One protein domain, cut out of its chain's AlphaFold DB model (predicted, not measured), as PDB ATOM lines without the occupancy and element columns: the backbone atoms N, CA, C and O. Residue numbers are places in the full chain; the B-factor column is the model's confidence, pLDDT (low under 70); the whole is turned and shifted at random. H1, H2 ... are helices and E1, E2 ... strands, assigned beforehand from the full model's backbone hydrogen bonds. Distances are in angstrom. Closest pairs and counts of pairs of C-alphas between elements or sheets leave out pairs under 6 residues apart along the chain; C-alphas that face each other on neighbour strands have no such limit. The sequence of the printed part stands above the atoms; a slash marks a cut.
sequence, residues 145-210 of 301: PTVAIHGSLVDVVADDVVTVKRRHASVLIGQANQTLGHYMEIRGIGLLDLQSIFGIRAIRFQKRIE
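This is residues 145 to 210 of the 301 residues of the protein "HPr kinase/phosphorylase" of bacterium (UniProt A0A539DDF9). Picture two unequal parts set end to end: a strongly twisted four-strand sheet, E1, E2, E3 and E6, makes one end, and a small hairpin of E4 and E5 with the short helix H1 at its foot makes the other. Two links bridge the parts, residues 177 to 182 on the way out from E3 to E4 and residues 199 to 205 on the way back from H1 to E6. The printed part has 66 residues, with six named strands and one named helix in the order E1 E2 E3 E4 E5 H1 E6; the larger sheet runs E1 - E2 - E3 - E6, the smaller E4 - E5, both antiparallel, and the class is mostly strand. The whole is compact, with a radius of gyration of the C-alphas of 12.4 A, yet elongated in outline, spanning 40 by 23 by 19 A.

Begin at E1, residues 146 to 150, an edge strand in a hairpin with E2, residues 161 to 167; look for N 147 and O 164, 2.8 A apart, within hydrogen-bond range. E2 forms the next hairpin with E3, residues 171 to 176, where N 165 and O 173 are 2.8 A apart; E1, E2 and E3 are a meander, each strand the antiparallel neighbour of the one before. Go on to the hairpin of E4, residues 183 to 186, and E5, residues 190 to 193, with N 184 and O 192 at 2.9 A. H1, residues 194 to 198, follows E5 directly; the closest C-alphas of E4 and H1 are those of Tyr 183 and Leu 194, 6.0 A apart. In H1 every O i to N i+4 pair is within hydrogen-bond range. E6, residues 206 to 208, is the other edge strand, antiparallel to E3, with N 174 and O 207 at 2.8 A. E4 and E5 are apart from E1, E2, E3 and E6, and H1 is not on the four-strand sheet. That sheet is only just strongly twisted, its C-alphas lying up to 4.2 A off the best plane.

Find C-alpha 146 at (60.885, 47.757, 46.953), where E1 begins its 13.5 A. E2 is 18.9 A long and E3 16.7 A. E4 begins at C-alpha 183, (38.870, 51.372, 50.707), and covers 9.9 A; E5 covers 10.1 A and H1 5.7 A. E6, 7.2 A, ends at C-alpha 208, (52.007, 40.381, 39.500).

The two C-alphas farthest apart, those of Ala 169 and Gly 188, are 41.5 A from each other. The printed part has no cut, and no link is long. Mean pLDDT of the printed part is 81.2; look for values under 70 at residues 155 to 159 and 177 to 180.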
ATOM      1  N   PRO A 145      63.786  43.979  47.362       88.88
ATOM      2  CA  PRO A 145      63.856  45.358  46.893       88.88
ATOM      3  C   PRO A 145      62.467  45.908  46.593       88.88
ATOM      4  O   PRO A 145      61.632  45.220  45.999       88.88
ATOM      5  N   THR A 146      62.210  47.140  47.024       89.25
ATOM      6  CA  THR A 146      60.885  47.757  46.953       89.25
ATOM      7  C   THR A 146      61.002  49.221  46.528       89.25
ATOM      8  O   THR A 146      61.886  49.928  46.998       89.25
ATOM      9  N   VAL A 147      60.098  49.683  45.664       89.50
ATOM     10  CA  VAL A 147      59.964  51.083  45.238       89.50
ATOM     11  C   VAL A 147      58.494  51.500  45.287       89.50
ATOM     12  O   VAL A 147      57.608  50.691  45.023       89.50
ATOM     13  N   ALA A 148      58.219  52.755  45.634       87.25
ATOM     14  CA  ALA A 148      56.882  53.332  45.542       87.25
ATOM     15  C   ALA A 148      56.732  54.061  44.202       87.25
ATOM     16  O   ALA A 148      57.593  54.858  43.829       87.25
ATOM     17  N   ILE A 149      55.650  53.785  43.476       87.38
ATOM     18  CA  ILE A 149      55.363  54.376  42.166       87.38
ATOM     19  C   ILE A 149      53.969  54.996  42.208       87.38
ATOM     20  O   ILE A 149      53.043  54.394  42.749       87.38
ATOM     21  N   HIS A 150      53.822  56.183  41.619       86.12
ATOM     22  CA  HIS A 150      52.509  56.792  41.437       86.12
ATOM     23  C   HIS A 150      51.767  56.110  40.286       86.12
ATOM     24  O   HIS A 150      52.314  55.970  39.191       86.12
ATOM     25  N   GLY A 151      50.529  55.698  40.526       83.62
ATOM     26  CA  GLY A 151      49.687  55.028  39.545       83.62
ATOM     27  C   GLY A 151      48.604  54.181  40.200       83.62
ATOM     28  O   GLY A 151      48.503  54.108  41.423       83.62
ATOM     29  N   SER A 152      47.815  53.504  39.371       81.88
ATOM     30  CA  SER A 152      46.727  52.638  39.831       81.88
ATOM     31  C   SER A 152      46.978  51.199  39.372       81.88
ATOM     32  O   SER A 152      47.356  50.956  38.223       81.88
ATOM     33  N   LEU A 153      46.761  50.224  40.257       83.62
ATOM     34  CA  LEU A 153      46.943  48.800  39.952       83.62
ATOM     35  C   LEU A 153      45.580  48.144  39.708       83.62
ATOM     36  O   LEU A 153      44.951  47.710  40.646       83.62
ATOM     37  N   VAL A 154      45.129  48.026  38.459       74.31
ATOM     38  CA  VAL A 154      43.719  47.737  38.080       74.31
ATOM     39  C   VAL A 154      43.057  46.495  38.728       74.31
ATOM     40  O   VAL A 154      41.840  46.470  38.871       74.31
ATOM     41  N   ASP A 155      43.812  45.478  39.154       67.31
ATOM     42  CA  ASP A 155      43.278  44.254  39.803       67.31
ATOM     43  C   ASP A 155      43.406  44.282  41.345       67.31
ATOM     44  O   ASP A 155      43.053  43.332  42.035       67.31
ATOM     45  N   VAL A 156      43.946  45.367  41.907       59.62
ATOM     46  CA  VAL A 156      44.127  45.614  43.344       59.62
ATOM     47  C   VAL A 156      43.494  46.971  43.645       59.62
ATOM     48  O   VAL A 156      43.581  47.908  42.864       59.62
ATOM     49  N   VAL A 157      42.846  47.121  44.793       59.72
ATOM     50  CA  VAL A 157      42.289  48.415  45.213       59.72
ATOM     51  C   VAL A 157      43.436  49.325  45.669       59.72
ATOM     52  O   VAL A 157      43.668  49.510  46.856       59.72
ATOM     53  N   ALA A 158      44.226  49.812  44.717       59.03
ATOM     54  CA  ALA A 158      45.313  50.752  44.928       59.03
ATOM     55  C   ALA A 158      45.083  51.943  44.006       59.03
ATOM     56  O   ALA A 158      45.181  51.803  42.784       59.03
ATOM     57  N   ASP A 159      44.782  53.089  44.605       64.44
ATOM     58  CA  ASP A 159      44.816  54.370  43.916       64.44
ATOM     59  C   ASP A 159      45.958  55.217  44.487       64.44
ATOM     60  O   ASP A 159      46.371  55.024  45.635       64.44
ATOM     61  N   ASP A 160      46.470  56.127  43.666       72.00
ATOM     62  CA  ASP A 160      47.572  57.050  43.956       72.00
ATOM     63  C   ASP A 160      48.976  56.418  44.030       72.00
ATOM     64  O   ASP A 160      49.795  56.660  43.144       72.00
ATOM     65  N   VAL A 161      49.277  55.586  45.035       79.12
ATOM     66  CA  VAL A 161      50.631  55.033  45.250       79.12
ATOM     67  C   VAL A 161      50.617  53.510  45.350       79.12
ATOM     68  O   VAL A 161      50.026  52.921  46.260       79.12
ATOM     69  N   VAL A 162      51.361  52.864  44.452       84.75
ATOM     70  CA  VAL A 162      51.575  51.414  44.420       84.75
ATOM     71  C   VAL A 162      52.974  51.101  44.932       84.75
ATOM     72  O   VAL A 162      53.975  51.625  44.443       84.75
ATOM     73  N   THR A 163      53.054  50.197  45.905       88.19
ATOM     74  CA  THR A 163      54.335  49.635  46.337       88.19
ATOM     75  C   THR A 163      54.694  48.479  45.411       88.19
ATOM     76  O   THR A 163      53.995  47.467  45.370       88.19
ATOM     77  N   VAL A 164      55.776  48.627  44.654       90.44
ATOM     78  CA  VAL A 164      56.300  47.608  43.745       90.44
ATOM     79  C   VAL A 164      57.478  46.914  44.404       90.44
ATOM     80  O   VAL A 164      58.462  47.549  44.767       90.44
ATOM     81  N   LYS A 165      57.384  45.597  44.537       90.88
ATOM     82  CA  LYS A 165      58.400  44.734  45.130       90.88
ATOM     83  C   LYS A 165      58.939  43.767  44.082       90.88
ATOM     84  O   LYS A 165      58.160  43.133  43.370       90.88
ATOM     85  N   ARG A 166      60.258  43.589  44.024       90.75
ATOM     86  CA  ARG A 166      60.879  42.536  43.215       90.75
ATOM     87  C   ARG A 166      60.985  41.251  44.027       90.75
ATOM     88  O   ARG A 166      61.728  41.186  45.000       90.75
ATOM     89  N   ARG A 167      60.261  40.219  43.604       82.75
ATOM     90  CA  ARG A 167      60.336  38.861  44.153       82.75
ATOM     91  C   ARG A 167      61.163  37.989  43.226       82.75
ATOM     92  O   ARG A 167      60.916  37.957  42.020       82.75
ATOM     93  N   HIS A 168      62.110  37.250  43.799       76.50
ATOM     94  CA  HIS A 168      63.127  36.533  43.027       76.50
ATOM     95  C   HIS A 168      63.832  37.470  42.019       76.50
ATOM     96  O   HIS A 168      63.733  38.691  42.113       76.50
ATOM     97  N   ALA A 169      64.571  36.927  41.054       74.25
ATOM     98  CA  ALA A 169      65.347  37.754  40.128       74.25
ATOM     99  C   ALA A 169      64.505  38.488  39.057       74.25
ATOM    100  O   ALA A 169      65.023  39.396  38.414       74.25
ATOM    101  N   SER A 170      63.240  38.110  38.825       82.81
ATOM    102  CA  SER A 170      62.529  38.506  37.593       82.81
ATOM    103  C   SER A 170      61.028  38.776  37.721       82.81
ATOM    104  O   SER A 170      60.371  38.971  36.701       82.81
ATOM    105  N   VAL A 171      60.456  38.794  38.930       89.44
ATOM    106  CA  VAL A 171      59.008  38.997  39.108       89.44
ATOM    107  C   VAL A 171      58.739  40.282  39.879       89.44
ATOM    108  O   VAL A 171      59.239  40.469  40.986       89.44
ATOM    109  N   LEU A 172      57.897  41.149  39.319       92.25
ATOM    110  CA  LEU A 172      57.386  42.333  40.006       92.25
ATOM    111  C   LEU A 172      56.031  42.028  40.635       92.25
ATOM    112  O   LEU A 172      55.114  41.547  39.967       92.25
ATOM    113  N   ILE A 173      55.899  42.327  41.922       90.94
ATOM    114  CA  ILE A 173      54.650  42.260  42.671       90.94
ATOM    115  C   ILE A 173      54.251  43.677  43.065       90.94
ATOM    116  O   ILE A 173      54.984  44.353  43.779       90.94
ATOM    117  N   GLY A 174      53.083  44.113  42.610       89.88
ATOM    118  CA  GLY A 174      52.440  45.342  43.048       89.88
ATOM    119  C   GLY A 174      51.532  45.082  44.242       89.88
ATOM    120  O   GLY A 174      50.816  44.076  44.281       89.88
ATOM    121  N   GLN A 175      51.563  45.990  45.208       84.88
ATOM    122  CA  GLN A 175      50.728  45.975  46.405       84.88
ATOM    123  C   GLN A 175      50.088  47.350  46.598       84.88
ATOM    124  O   GLN A 175      50.733  48.379  46.368       84.88
ATOM    125  N   ALA A 176      48.825  47.361  47.028       75.31
ATOM    126  CA  ALA A 176      48.175  48.588  47.476       75.31
ATOM    127  C   ALA A 176      48.855  49.122  48.735       75.31
ATOM    128  O   ALA A 176      49.404  48.355  49.533       75.31
ATOM    129  N   ASN A 177      48.767  50.434  48.943       65.81
ATOM    130  CA  ASN A 177      49.125  51.025  50.222       65.81
ATOM    131  C   ASN A 177      48.306  50.362  51.350       65.81
ATOM    132  O   ASN A 177      47.074  50.368  51.332       65.81
ATOM    133  N   GLN A 178      49.002  49.791  52.340       61.72
ATOM    134  CA  GLN A 178      48.385  49.038  53.437       61.72
ATOM    135  C   GLN A 178      47.403  49.882  54.261       61.72
ATOM    136  O   GLN A 178      46.505  49.320  54.882       61.72
ATOM    137  N   THR A 179      47.542  51.212  54.257       67.00
ATOM    138  CA  THR A 179      46.690  52.114  55.043       67.00
ATOM    139  C   THR A 179      45.233  52.110  54.586       67.00
ATOM    140  O   THR A 179      44.341  52.140  55.428       67.00
ATOM    141  N   LEU A 180      44.979  52.067  53.274       66.81
ATOM    142  CA  LEU A 180      43.614  52.114  52.735       66.81
ATOM    143  C   LEU A 180      42.982  50.721  52.625       66.81
ATOM    144  O   LEU A 180      41.761  50.604  52.645       66.81
ATOM    145  N   GLY A 181      43.777  49.649  52.578       73.62
ATOM    146  CA  GLY A 181      43.265  48.279  52.573       73.62
ATOM    147  C   GLY A 181      42.329  48.001  51.390       73.62
ATOM    148  O   GLY A 181      42.787  47.832  50.266       73.62
ATOM    149  N   HIS A 182      41.023  47.900  51.653       78.56
ATOM    150  CA  HIS A 182      39.968  47.684  50.648       78.56
ATOM    151  C   HIS A 182      39.113  48.940  50.381       78.56
ATOM    152  O   HIS A 182      38.106  48.861  49.672       78.56
ATOM    153  N   TYR A 183      39.498  50.081  50.954       80.12
ATOM    154  CA  TYR A 183      38.870  51.372  50.707       80.12
ATOM    155  C   TYR A 183      39.504  52.068  49.501       80.12
ATOM    156  O   TYR A 183      40.712  51.989  49.286       80.12
ATOM    157  N   MET A 184      38.688  52.795  48.741       80.12
ATOM    158  CA  MET A 184      39.124  53.654  47.639       80.12
ATOM    159  C   MET A 184      38.579  55.066  47.845       80.12
ATOM    160  O   MET A 184      37.396  55.228  48.137       80.12
ATOM    161  N   GLU A 185      39.416  56.089  47.677       78.56
ATOM    162  CA  GLU A 185      38.967  57.482  47.661       78.56
ATOM    163  C   GLU A 185      38.648  57.906  46.228       78.56
ATOM    164  O   GLU A 185      39.486  57.801  45.342       78.56
ATOM    165  N   ILE A 186      37.446  58.429  46.000       82.81
ATOM    166  CA  ILE A 186      37.086  59.044  44.723       82.81
ATOM    167  C   ILE A 186      36.744  60.510  44.970       82.81
ATOM    168  O   ILE A 186      35.798  60.833  45.698       82.81
ATOM    169  N   ARG A 187      37.492  61.418  44.329       80.25
ATOM    170  CA  ARG A 187      37.245  62.864  44.426       80.25
ATOM    171  C   ARG A 187      35.809  63.189  44.006       80.25
ATOM    172  O   ARG A 187      35.380  62.846  42.909       80.25
ATOM    173  N   GLY A 188      35.077  63.869  44.885       85.62
ATOM    174  CA  GLY A 188      33.668  64.223  44.682       85.62
ATOM    175  C   GLY A 188      32.657  63.170  45.153       85.62
ATOM    176  O   GLY A 188      31.480  63.501  45.258       85.62
ATOM    177  N   ILE A 189      33.096  61.952  45.488       87.25
ATOM    178  CA  ILE A 189      32.241  60.900  46.070       87.25
ATOM    179  C   ILE A 189      32.628  60.624  47.532       87.25
ATOM    180  O   ILE A 189      31.748  60.517  48.382       87.25
ATOM    181  N   GLY A 190      33.926  60.563  47.843       83.12
ATOM    182  CA  GLY A 190      34.461  60.233  49.167       83.12
ATOM    183  C   GLY A 190      35.107  58.845  49.217       83.12
ATOM    184  O   GLY A 190      35.541  58.325  48.190       83.12
ATOM    185  N   LEU A 191      35.188  58.259  50.415       85.94
ATOM    186  CA  LEU A 191      35.722  56.910  50.633       85.94
ATOM    187  C   LEU A 191      34.653  55.848  50.348       85.94
ATOM    188  O   LEU A 191      33.564  55.885  50.923       85.94
ATOM    189  N   LEU A 192      34.981  54.879  49.496       85.44
ATOM    190  CA  LEU A 192      34.145  53.727  49.175       85.44
ATOM    191  C   LEU A 192      34.768  52.449  49.735       85.44
ATOM    192  O   LEU A 192      35.945  52.182  49.510       85.44
ATOM    193  N   ASP A 193      33.959  51.630  50.402       85.81
ATOM    194  CA  ASP A 193      34.314  50.260  50.781       85.81
ATOM    195  C   ASP A 193      34.031  49.314  49.605       85.81
ATOM    196  O   ASP A 193      32.879  48.961  49.328       85.81
ATOM    197  N   LEU A 194      35.086  48.879  48.912       83.56
ATOM    198  CA  LEU A 194      34.932  48.003  47.753       83.56
ATOM    199  C   LEU A 194      34.588  46.561  48.134       83.56
ATOM    200  O   LEU A 194      33.982  45.852  47.329       83.56
ATOM    201  N   GLN A 195      34.911  46.125  49.355       85.25
ATOM    202  CA  GLN A 195      34.567  44.787  49.826       85.25
ATOM    203  C   GLN A 195      33.058  44.667  50.050       85.25
ATOM    204  O   GLN A 195      32.469  43.654  49.675       85.25
ATOM    205  N   SER A 196      32.426  45.696  50.611       87.38
ATOM    206  CA  SER A 196      30.975  45.727  50.820       87.38
ATOM    207  C   SER A 196      30.196  45.845  49.506       87.38
ATOM    208  O   SER A 196      29.118  45.266  49.379       87.38
ATOM    209  N   ILE A 197      30.744  46.551  48.511       86.94
ATOM    210  CA  ILE A 197      30.067  46.787  47.225       86.94
ATOM    211  C   ILE A 197      30.226  45.594  46.270       86.94
ATOM    212  O   ILE A 197      29.243  45.127  45.695       86.94
ATOM    213  N   PHE A 198      31.451  45.091  46.090       84.44
ATOM    214  CA  PHE A 198      31.780  44.080  45.074       84.44
ATOM    215  C   PHE A 198      32.084  42.691  45.658       84.44
ATOM    216  O   PHE A 198      32.274  41.719  44.920       84.44
ATOM    217  N   GLY A 199      32.100  42.573  46.986       84.88
ATOM    218  CA  GLY A 199      32.401  41.338  47.696       84.88
ATOM    219  C   GLY A 199      33.892  41.001  47.725       84.88
ATOM    220  O   GLY A 199      34.722  41.554  47.003       84.88
ATOM    221  N   ILE A 200      34.239  39.994  48.531       81.62
ATOM    222  CA  ILE A 200      35.632  39.558  48.741       81.62
ATOM    223  C   ILE A 200      36.347  39.124  47.447       81.62
ATOM    224  O   ILE A 200      37.569  39.174  47.355       81.62
ATOM    225  N   ARG A 201      35.594  38.722  46.412       81.31
ATOM    226  CA  ARG A 201      36.145  38.285  45.119       81.31
ATOM    227  C   ARG A 201      36.828  39.407  44.341       81.31
ATOM    228  O   ARG A 201      37.725  39.088  43.560       81.31
ATOM    229  N   ALA A 202      36.434  40.658  44.564       74.75
ATOM    230  CA  ALA A 202      37.018  41.833  43.923       74.75
ATOM    231  C   ALA A 202      38.263  42.363  44.653       74.75
ATOM    232  O   ALA A 202      38.959  43.226  44.132       74.75
ATOM    233  N   ILE A 203      38.568  41.844  45.847       78.62
ATOM    234  CA  ILE A 203      39.704  42.307  46.642       78.62
ATOM    235  C   ILE A 203      40.935  41.450  46.344       78.62
ATOM    236  O   ILE A 203      40.916  40.218  46.442       78.62
ATOM    237  N   ARG A 204      42.036  42.110  45.994       82.31
ATOM    238  CA  ARG A 204      43.380  41.528  45.935       82.31
ATOM    239  C   ARG A 204      44.317  42.446  46.701       82.31
ATOM    240  O   ARG A 204      44.300  43.649  46.489       82.31
ATOM    241  N   PHE A 205      45.144  41.869  47.567       77.56
ATOM    242  CA  PHE A 205      46.163  42.616  48.315       77.56
ATOM    243  C   PHE A 205      47.460  42.792  47.522       77.56
ATOM    244  O   PHE A 205      48.206  43.745  47.732       77.56
ATOM    245  N   GLN A 206      47.736  41.858  46.613       85.12
ATOM    246  CA  GLN A 206      48.926  41.867  45.779       85.12
ATOM    247  C   GLN A 206      48.651  41.219  44.428       85.12
ATOM    248  O   GLN A 206      47.871  40.263  44.346       85.12
ATOM    249  N   LYS A 207      49.334  41.695  43.389       87.81
ATOM    250  CA  LYS A 207      49.275  41.134  42.036       87.81
ATOM    251  C   LYS A 207      50.619  41.227  41.334       87.81
ATOM    252  O   LYS A 207      51.413  42.119  41.609       87.81
ATOM    253  N   ARG A 208      50.868  40.291  40.417       90.50
ATOM    254  CA  ARG A 208      52.007  40.381  39.500       90.50
ATOM    255  C   ARG A 208      51.789  41.548  38.547       90.50
ATOM    256  O   ARG A 208      50.691  41.693  38.015       90.50
ATOM    257  N   ILE A 209      52.824  42.356  38.358       92.12
ATOM    258  CA  ILE A 209      52.840  43.414  37.351       92.12
ATOM    259  C   ILE A 209      53.474  42.822  36.101       92.12
ATOM    260  O   ILE A 209      54.649  42.464  36.108       92.12
ATOM    261  N   GLU A 210      52.673  42.699  35.047       92.06
ATOM    262  CA  GLU A 210      53.081  42.065  33.789       92.06
ATOM    263  C   GLU A 210      53.077  43.035  32.602       92.06
ATOM    264  O   GLU A 210      53.762  42.789  31.618       92.06
TER     265      GLU A 210